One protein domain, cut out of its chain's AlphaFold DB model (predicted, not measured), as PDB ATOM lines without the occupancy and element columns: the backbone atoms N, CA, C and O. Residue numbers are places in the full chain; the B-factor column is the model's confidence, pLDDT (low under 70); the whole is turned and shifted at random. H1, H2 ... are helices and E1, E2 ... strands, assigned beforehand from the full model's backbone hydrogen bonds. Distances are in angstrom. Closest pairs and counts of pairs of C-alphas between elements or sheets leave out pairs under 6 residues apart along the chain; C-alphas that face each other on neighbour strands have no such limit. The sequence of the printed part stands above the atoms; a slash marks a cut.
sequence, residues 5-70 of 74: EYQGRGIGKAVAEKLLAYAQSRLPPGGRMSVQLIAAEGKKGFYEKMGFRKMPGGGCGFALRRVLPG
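Overview. This is residues 5 to 70 of the 74 residues of the protein "Acetyltransferase" of Ruthenibacterium lactatiformans (UniProt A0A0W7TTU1). A ribbon of two antiparallel strands, E1 and E2, and one long helix, H1, make a narrow V, with residues 20 to 24 of H1 near the ribbon and the other end of H1 reaching away from it. The short helix H2 sits near E2 toward the open end of the V, and the long stretch after it pairs briefly with E2 at residues 53 to 54 before residues 55 to 61 loop out on the side of the ribbon away from H1. The 66 printed residues include two named helices and two named strands, in the order H1, E1, H2, E2, a mixed class of helices and strands. The whole is flat, spanning 39 by 33 by 14 A, and only just loose, close to compact, with a radius of gyration of the C-alphas of 13.0 A.

Arrangement. E1, residues 32 to 38, and E2, residues 63 to 69, are antiparallel neighbours, with 161 degrees between their directions. C-alphas 34 and 67 face each other at 4.6 A. N 35 and O 66 are within hydrogen-bond range at 2.9 A, as are N 68 and O 33 at 2.8 A. Residues 53 to 54 pair antiparallel with residues 64 to 65 of E2. The closest C-alphas of E2 and H1, residues 11 to 24, are those of Leu 68 and Gln 24, 6.2 A apart. For H1 and E1 they are those of Gln 24 and Met 33, 7.3 A apart. The closest C-alphas of E2 and H2, residues 44 to 48, are those of Leu 64 and Tyr 47, 7.8 A apart. H1 and H2 are only just apart, with closest C-alphas 8.2 A from each other. In H1 and H2 every O i to N i+4 pair is within hydrogen-bond range.

Along the chain. E1 runs 20.3 A from first to last C-alpha, beginning at C-alpha 32 at (-58.374, -12.545, 109.188). E2 runs 20.1 A and ends at C-alpha 69 at (-54.782, -9.300, 108.801). H1 has 14 residues and runs 19.8 A, beginning at C-alpha 11 at (-48.899, -0.917, 130.953). H2 has five residues, from Lys 44 to Glu 48.

Size, cuts and confidence. The C-alphas of Glu 5 and Gly 30, the two farthest apart, are 41.7 A from each other. Residues 5 to 11, of which 11 belongs to H1, stand free. The printed part has no cut. The link from H2 to E2, 14 residues, is long; that from H1 to E1 is short and that from E1 to H2 is tight. The mean pLDDT of the printed part is 90.0, and residues 57 to 61 are under 70.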
ATOM      1  N   GLU A   5     -51.889   1.756 141.407       96.81
ATOM      2  CA  GLU A   5     -50.526   2.257 141.644       96.81
ATOM      3  C   GLU A   5     -49.629   2.151 140.392       96.81
ATOM      4  O   GLU A   5     -48.587   2.808 140.270       96.81
ATOM      5  N   TYR A   6     -50.054   1.327 139.433       94.81
ATOM      6  CA  TYR A   6     -49.365   1.039 138.178       94.81
ATOM      7  C   TYR A   6     -50.061   1.667 136.958       94.81
ATOM      8  O   TYR A   6     -49.591   1.524 135.824       94.81
ATOM      9  N   GLN A   7     -51.176   2.377 137.153       91.81
ATOM     10  CA  GLN A   7     -51.861   3.085 136.070       91.81
ATOM     11  C   GLN A   7     -51.059   4.310 135.600       91.81
ATOM     12  O   GLN A   7     -50.109   4.749 136.239       91.81
ATOM     13  N   GLY A   8     -51.380   4.830 134.412       90.88
ATOM     14  CA  GLY A   8     -50.668   5.971 133.813       90.88
ATOM     15  C   GLY A   8     -49.292   5.645 133.210       90.88
ATOM     16  O   GLY A   8     -48.769   6.441 132.442       90.88
ATOM     17  N   ARG A   9     -48.739   4.449 133.452       94.75
ATOM     18  CA  ARG A   9     -47.401   4.031 132.979       94.75
ATOM     19  C   ARG A   9     -47.391   3.321 131.616       94.75
ATOM     20  O   ARG A   9     -46.440   2.632 131.277       94.75
ATOM     21  N   GLY A  10     -48.488   3.380 130.861       93.25
ATOM     22  CA  GLY A  10     -48.605   2.699 129.562       93.25
ATOM     23  C   GLY A  10     -48.757   1.168 129.616       93.25
ATOM     24  O   GLY A  10     -48.913   0.543 128.571       93.25
ATOM     25  N   ILE A  11     -48.809   0.549 130.800       95.44
ATOM     26  CA  ILE A  11     -48.899  -0.917 130.953       95.44
ATOM     27  C   ILE A  11     -50.150  -1.488 130.281       95.44
ATOM     28  O   ILE A  11     -50.074  -2.488 129.576       95.44
ATOM     29  N   GLY A  12     -51.305  -0.830 130.437       93.62
ATOM     30  CA  GLY A  12     -52.542  -1.274 129.787       93.62
ATOM     31  C   GLY A  12     -52.420  -1.334 128.261       93.62
ATOM     32  O   GLY A  12     -52.933  -2.264 127.642       93.62
ATOM     33  N   LYS A  13     -51.686  -0.384 127.663       94.44
ATOM     34  CA  LYS A  13     -51.388  -0.383 126.225       94.44
ATOM     35  C   LYS A  13     -50.494  -1.572 125.874       94.44
ATOM     36  O   LYS A  13     -50.856  -2.348 124.999       94.44
ATOM     37  N   ALA A  14     -49.401  -1.767 126.611       95.69
ATOM     38  CA  ALA A  14     -48.472  -2.870 126.376       95.69
ATOM     39  C   ALA A  14     -49.148  -4.251 126.477       95.69
ATOM     40  O   ALA A  14     -48.891  -5.130 125.657       95.69
ATOM     41  N   VAL A  15     -50.043  -4.442 127.452       95.50
ATOM     42  CA  VAL A  15     -50.817  -5.685 127.600       95.50
ATOM     43  C   VAL A  15     -51.724  -5.906 126.391       95.50
ATOM     44  O   VAL A  15     -51.693  -6.980 125.794       95.50
ATOM     45  N   ALA A  16     -52.508  -4.900 125.999       94.81
ATOM     46  CA  ALA A  16     -53.403  -5.023 124.854       94.81
ATOM     47  C   ALA A  16     -52.636  -5.250 123.536       94.81
ATOM     48  O   ALA A  16     -53.042  -6.093 122.743       94.81
ATOM     49  N   GLU A  17     -51.499  -4.584 123.318       95.25
ATOM     50  CA  GLU A  17     -50.642  -4.823 122.146       95.25
ATOM     51  C   GLU A  17     -50.088  -6.247 122.117       95.25
ATOM     52  O   GLU A  17     -50.146  -6.895 121.073       95.25
ATOM     53  N   LYS A  18     -49.623  -6.773 123.257       96.62
ATOM     54  CA  LYS A  18     -49.152  -8.162 123.352       96.62
ATOM     55  C   LYS A  18     -50.257  -9.169 123.036       96.62
ATOM     56  O   LYS A  18     -50.004 -10.124 122.308       96.62
ATOM     57  N   LEU A  19     -51.475  -8.951 123.535       96.00
ATOM     58  CA  LEU A  19     -52.620  -9.819 123.235       96.00
ATOM     59  C   LEU A  19     -52.997  -9.776 121.750       96.00
ATOM     60  O   LEU A  19     -53.248 -10.820 121.155       96.00
ATOM     61  N   LEU A  20     -53.002  -8.589 121.140       95.25
ATOM     62  CA  LEU A  20     -53.286  -8.433 119.711       95.25
ATOM     63  C   LEU A  20     -52.211  -9.091 118.844       95.25
ATOM     64  O   LEU A  20     -52.550  -9.776 117.885       95.25
ATOM     65  N   ALA A  21     -50.936  -8.922 119.198       94.88
ATOM     66  CA  ALA A  21     -49.824  -9.561 118.504       94.88
ATOM     67  C   ALA A  21     -49.907 -11.091 118.608       94.88
ATOM     68  O   ALA A  21     -49.773 -11.782 117.602       94.88
ATOM     69  N   TYR A  22     -50.208 -11.615 119.799       95.62
ATOM     70  CA  TYR A  22     -50.414 -13.047 120.011       95.62
ATOM     71  C   TYR A  22     -51.592 -13.594 119.196       95.62
ATOM     72  O   TYR A  22     -51.506 -14.660 118.593       95.62
ATOM     73  N   ALA A  23     -52.702 -12.859 119.146       94.06
ATOM     74  CA  ALA A  23     -53.859 -13.242 118.353       94.06
ATOM     75  C   ALA A  23     -53.542 -13.243 116.846       94.06
ATOM     76  O   ALA A  23     -53.914 -14.171 116.128       94.06
ATOM     77  N   GLN A  24     -52.804 -12.233 116.374       93.31
ATOM     78  CA  GLN A  24     -52.381 -12.124 114.981       93.31
ATOM     79  C   GLN A  24     -51.399 -13.233 114.582       93.31
ATOM     80  O   GLN A  24     -51.532 -13.787 113.496       93.31
ATOM     81  N   SER A  25     -50.466 -13.617 115.460       93.50
ATOM     82  CA  SER A  25     -49.476 -14.667 115.177       93.50
ATOM     83  C   SER A  25     -50.077 -16.072 115.054       93.50
ATOM     84  O   SER A  25     -49.374 -17.010 114.693       93.50
ATOM     85  N   ARG A  26     -51.356 -16.248 115.401       93.56
ATOM     86  CA  ARG A  26     -52.095 -17.513 115.263       93.56
ATOM     87  C   ARG A  26     -52.922 -17.586 113.979       93.56
ATOM     88  O   ARG A  26     -53.558 -18.608 113.740       93.56
ATOM     89  N   LEU A  27     -52.957 -16.519 113.178       93.75
ATOM     90  CA  LEU A  27     -53.705 -16.514 111.927       93.75
ATOM     91  C   LEU A  27     -52.984 -17.338 110.852       93.75
ATOM     92  O   LEU A  27     -51.779 -17.161 110.672       93.75
ATOM     93  N   PRO A  28     -53.708 -18.187 110.101       91.56
ATOM     94  CA  PRO A  28     -53.148 -18.815 108.913       91.56
ATOM     95  C   PRO A  28     -52.861 -17.761 107.824       91.56
ATOM     96  O   PRO A  28     -53.463 -16.677 107.854       91.56
ATOM     97  N   PRO A  29     -51.992 -18.070 106.844       92.56
ATOM     98  CA  PRO A  29     -51.824 -17.256 105.639       92.56
ATOM     99  C   PRO A  29     -53.169 -16.942 104.974       92.56
ATOM    100  O   PRO A  29     -54.056 -17.791 104.900       92.56
ATOM    101  N   GLY A  30     -53.366 -15.685 104.573       91.38
ATOM    102  CA  GLY A  30     -54.636 -15.181 104.034       91.38
ATOM    103  C   GLY A  30     -55.771 -15.034 105.061       91.38
ATOM    104  O   GLY A  30     -56.834 -14.500 104.738       91.38
ATOM    105  N   GLY A  31     -55.561 -15.459 106.310       92.56
ATOM    106  CA  GLY A  31     -56.547 -15.397 107.382       92.56
ATOM    107  C   GLY A  31     -56.850 -13.973 107.852       92.56
ATOM    108  O   GLY A  31     -56.088 -13.027 107.643       92.56
ATOM    109  N   ARG A  32     -57.986 -13.806 108.536       93.81
ATOM    110  CA  ARG A  32     -58.374 -12.545 109.188       93.81
ATOM    111  C   ARG A  32     -59.012 -12.823 110.539       93.81
ATOM    112  O   ARG A  32     -59.835 -13.724 110.660       93.81
ATOM    113  N   MET A  33     -58.692 -11.998 111.533       94.75
ATOM    114  CA  MET A  33     -59.354 -12.020 112.838       94.75
ATOM    115  C   MET A  33     -60.072 -10.702 113.090       94.75
ATOM    116  O   MET A  33     -59.545  -9.627 112.812       94.75
ATOM    117  N   SER A  34     -61.270 -10.779 113.661       94.31
ATOM    118  CA  SER A  34     -62.004  -9.613 114.141       94.31
ATOM    119  C   SER A  34     -61.986  -9.591 115.662       94.31
ATOM    120  O   SER A  34     -62.654 -10.403 116.294       94.31
ATOM    121  N   VAL A  35     -61.266  -8.638 116.247       94.94
ATOM    122  CA  VAL A  35     -61.228  -8.434 117.698       94.94
ATOM    123  C   VAL A  35     -62.244  -7.364 118.066       94.94
ATOM    124  O   VAL A  35     -62.242  -6.274 117.488       94.94
ATOM    125  N   GLN A  36     -63.120  -7.678 119.016       93.25
ATOM    126  CA  GLN A  36     -64.183  -6.795 119.484       93.25
ATOM    127  C   GLN A  36     -64.070  -6.603 120.991       93.25
ATOM    128  O   GLN A  36     -63.692  -7.525 121.712       93.25
ATOM    129  N   LEU A  37     -64.393  -5.403 121.459       92.25
ATOM    130  CA  LEU A  37     -64.439  -5.084 122.879       92.25
ATOM    131  C   LEU A  37     -65.534  -4.065 123.172       92.25
ATOM    132  O   LEU A  37     -65.957  -3.313 122.292       92.25
ATOM    133  N   ILE A  38     -65.946  -4.017 124.434       91.75
ATOM    134  CA  ILE A  38     -66.810  -2.967 124.969       91.75
ATOM    135  C   ILE A  38     -65.933  -2.092 125.860       91.75
ATOM    136  O   ILE A  38     -65.385  -2.550 126.861       91.75
ATOM    137  N   ALA A  39     -65.745  -0.838 125.462       90.69
ATOM    138  CA  ALA A  39     -64.957   0.109 126.230       90.69
ATOM    139  C   ALA A  39     -65.771   0.649 127.410       90.69
ATOM    140  O   ALA A  39     -66.907   1.080 127.241       90.69
ATOM    141  N   ALA A  40     -65.159   0.711 128.590       89.50
ATOM    142  CA  ALA A  40     -65.709   1.497 129.688       89.50
ATOM    143  C   ALA A  40     -65.848   2.980 129.292       89.50
ATOM    144  O   ALA A  40     -65.189   3.471 128.361       89.50
ATOM    145  N   GLU A  41     -66.687   3.710 130.019       85.25
ATOM    146  CA  GLU A  41     -66.880   5.139 129.800       85.25
ATOM    147  C   GLU A  41     -65.562   5.924 129.896       85.25
ATOM    148  O   GLU A  41     -64.661   5.592 130.667       85.25
ATOM    149  N   GLY A  42     -65.380   6.898 128.999       86.88
ATOM    150  CA  GLY A  42     -64.132   7.661 128.873       86.88
ATOM    151  C   GLY A  42     -62.922   6.894 128.308       86.88
ATOM    152  O   GLY A  42     -61.897   7.508 128.020       86.88
ATOM    153  N   LYS A  43     -63.003   5.572 128.082       88.00
ATOM    154  CA  LYS A  43     -61.870   4.757 127.584       88.00
ATOM    155  C   LYS A  43     -61.888   4.495 126.076       88.00
ATOM    156  O   LYS A  43     -60.999   3.818 125.569       88.00
ATOM    157  N   LYS A  44     -62.849   5.045 125.328       85.94
ATOM    158  CA  LYS A  44     -62.942   4.849 123.866       85.94
ATOM    159  C   LYS A  44     -61.688   5.345 123.143       85.94
ATOM    160  O   LYS A  44     -61.048   4.573 122.435       85.94
ATOM    161  N   GLY A  45     -61.268   6.578 123.440       88.44
ATOM    162  CA  GLY A  45     -60.085   7.193 122.832       88.44
ATOM    163  C   GLY A  45     -58.779   6.439 123.107       88.44
ATOM    164  O   GLY A  45     -57.841   6.521 122.320       88.44
ATOM    165  N   PHE A  46     -58.709   5.664 124.196       92.44
ATOM    166  CA  PHE A  46     -57.567   4.788 124.462       92.44
ATOM    167  C   PHE A  46     -57.465   3.677 123.408       92.44
ATOM    168  O   PHE A  46     -56.406   3.510 122.809       92.44
ATOM    169  N   TYR A  47     -58.561   2.964 123.138       94.12
ATOM    170  CA  TYR A  47     -58.580   1.867 122.166       94.12
ATOM    171  C   TYR A  47     -58.591   2.361 120.711       94.12
ATOM    172  O   TYR A  47     -58.015   1.705 119.844       94.12
ATOM    173  N   GLU A  48     -59.170   3.531 120.430       92.62
ATOM    174  CA  GLU A  48     -59.121   4.154 119.095       92.62
ATOM    175  C   GLU A  48     -57.677   4.437 118.654       92.62
ATOM    176  O   GLU A  48     -57.297   4.115 117.527       92.62
ATOM    177  N   LYS A  49     -56.818   4.909 119.571       92.56
ATOM    178  CA  LYS A  49     -55.369   5.063 119.324       92.56
ATOM    179  C   LYS A  49     -54.664   3.743 118.998       92.56
ATOM    180  O   LYS A  49     -53.586   3.755 118.416       92.56
ATOM    181  N   MET A  50     -55.260   2.606 119.360       93.00
ATOM    182  CA  MET A  50     -54.756   1.263 119.060       93.00
ATOM    183  C   MET A  50     -55.367   0.686 117.774       93.00
ATOM    184  O   MET A  50     -55.295  -0.520 117.551       93.00
ATOM    185  N   GLY A  51     -55.999   1.509 116.932       93.44
ATOM    186  CA  GLY A  51     -56.558   1.098 115.643       93.44
ATOM    187  C   GLY A  51     -57.932   0.428 115.723       93.44
ATOM    188  O   GLY A  51     -58.407  -0.095 114.714       93.44
ATOM    189  N   PHE A  52     -58.578   0.430 116.893       94.81
ATOM    190  CA  PHE A  52     -59.985   0.056 116.981       94.81
ATOM    191  C   PHE A  52     -60.875   1.173 116.437       94.81
ATOM    192  O   PHE A  52     -60.554   2.355 116.530       94.81
ATOM    193  N   ARG A  53     -62.021   0.794 115.883       92.62
ATOM    194  CA  ARG A  53     -63.028   1.712 115.350       92.62
ATOM    195  C   ARG A  53     -64.388   1.379 115.931       92.62
ATOM    196  O   ARG A  53     -64.656   0.224 116.262       92.62
ATOM    197  N   LYS A  54     -65.255   2.383 116.036       89.69
ATOM    198  CA  LYS A  54     -66.652   2.174 116.427       89.69
ATOM    199  C   LYS A  54     -67.329   1.225 115.446       89.69
ATOM    200  O   LYS A  54     -67.130   1.328 114.236       89.69
ATOM    201  N   MET A  55     -68.105   0.293 115.985       85.38
ATOM    202  CA  MET A  55     -68.910  -0.606 115.167       85.38
ATOM    203  C   MET A  55     -70.051   0.183 114.503       85.38
ATOM    204  O   MET A  55     -70.798   0.861 115.216       85.38
ATOM    205  N   PRO A  56     -70.208   0.121 113.167       72.50
ATOM    206  CA  PRO A  56     -71.353   0.729 112.500       72.50
ATOM    207  C   PRO A  56     -72.645   0.012 112.924       72.50
ATOM    208  O   PRO A  56     -72.684  -1.214 112.974       72.50
ATOM    209  N   GLY A  57     -73.691   0.776 113.254       69.88
ATOM    210  CA  GLY A  57     -75.026   0.247 113.575       69.88
ATOM    211  C   GLY A  57     -75.257  -0.212 115.022       69.88
ATOM    212  O   GLY A  57     -76.352  -0.660 115.345       69.88
ATOM    213  N   GLY A  58     -74.274  -0.095 115.919       56.69
ATOM    214  CA  GLY A  58     -74.447  -0.459 117.328       56.69
ATOM    215  C   GLY A  58     -74.981   0.702 118.166       56.69
ATOM    216  O   GLY A  58     -74.238   1.640 118.443       56.69
ATOM    217  N   GLY A  59     -76.224   0.617 118.652       59.09
ATOM    218  CA  GLY A  59     -76.787   1.579 119.621       59.09
ATOM    219  C   GLY A  59     -75.967   1.706 120.918       59.09
ATOM    220  O   GLY A  59     -76.047   2.706 121.625       59.09
ATOM    221  N   CYS A  60     -75.101   0.728 121.199       60.72
ATOM    222  CA  CYS A  60     -74.111   0.802 122.262       60.72
ATOM    223  C   CYS A  60     -72.826   1.462 121.734       60.72
ATOM    224  O   CYS A  60     -71.916   0.790 121.245       60.72
ATOM    225  N   GLY A  61     -72.713   2.789 121.861       69.38
ATOM    226  CA  GLY A  61     -71.568   3.577 121.371       69.38
ATOM    227  C   GLY A  61     -70.205   3.249 122.005       69.38
ATOM    228  O   GLY A  61     -69.244   3.996 121.804       69.38
ATOM    229  N   PHE A  62     -70.125   2.196 122.819       83.38
ATOM    230  CA  PHE A  62     -68.948   1.679 123.513       83.38
ATOM    231  C   PHE A  62     -68.335   0.449 122.831       83.38
ATOM    232  O   PHE A  62     -67.205   0.087 123.156       83.38
ATOM    233  N   ALA A  63     -69.044  -0.169 121.882       90.31
ATOM    234  CA  ALA A  63     -68.534  -1.302 121.125       90.31
ATOM    235  C   ALA A  63     -67.509  -0.846 120.074       90.31
ATOM    236  O   ALA A  63     -67.797  -0.020 119.201       90.31
ATOM    237  N   LEU A  64     -66.308  -1.413 120.154       92.56
ATOM    238  CA  LEU A  64     -65.194  -1.125 119.261       92.56
ATOM    239  C   LEU A  64     -64.678  -2.414 118.616       92.56
ATOM    240  O   LEU A  64     -64.642  -3.470 119.247       92.56
ATOM    241  N   ARG A  65     -64.228  -2.311 117.365       93.62
ATOM    242  CA  ARG A  65     -63.707  -3.424 116.570       93.62
ATOM    243  C   ARG A  65     -62.391  -3.066 115.893       93.62
ATOM    244  O   ARG A  65     -62.242  -1.971 115.355       93.62
ATOM    245  N   ARG A  66     -61.471  -4.026 115.845       94.81
ATOM    246  CA  ARG A  66     -60.262  -3.989 115.017       94.81
ATOM    247  C   ARG A  66     -60.151  -5.283 114.216       94.81
ATOM    248  O   ARG A  66     -60.343  -6.368 114.758       94.81
ATOM    249  N   VAL A  67     -59.836  -5.164 112.928       93.62
ATOM    250  CA  VAL A  67     -59.540  -6.316 112.066       93.62
ATOM    251  C   VAL A  67     -58.030  -6.482 111.988       93.62
ATOM    252  O   VAL A  67     -57.322  -5.521 111.688       93.62
ATOM    253  N   LEU A  68     -57.550  -7.687 112.280       93.19
ATOM    254  CA  LEU A  68     -56.148  -8.065 112.169       93.19
ATOM    255  C   LEU A  68     -55.976  -8.907 110.898       93.19
ATOM    256  O   LEU A  68     -56.639  -9.945 110.779       93.19
ATOM    257  N   PRO A  69     -55.144  -8.470 109.938       91.06
ATOM    258  CA  PRO A  69     -54.782  -9.300 108.801       91.06
ATOM    259  C   PRO A  69     -53.775 -10.367 109.240       91.06
ATOM    260  O   PRO A  69     -52.871 -10.083 110.030       91.06
ATOM    261  N   GLY A  70     -53.942 -11.586 108.738       88.19
ATOM    262  CA  GLY A  70     -52.909 -12.611 108.781       88.19
ATOM    263  C   GLY A  70     -51.772 -12.292 107.804       88.19
ATOM    264  O   GLY A  70     -51.857 -11.308 107.058       88.19
TER     265      GLY A  70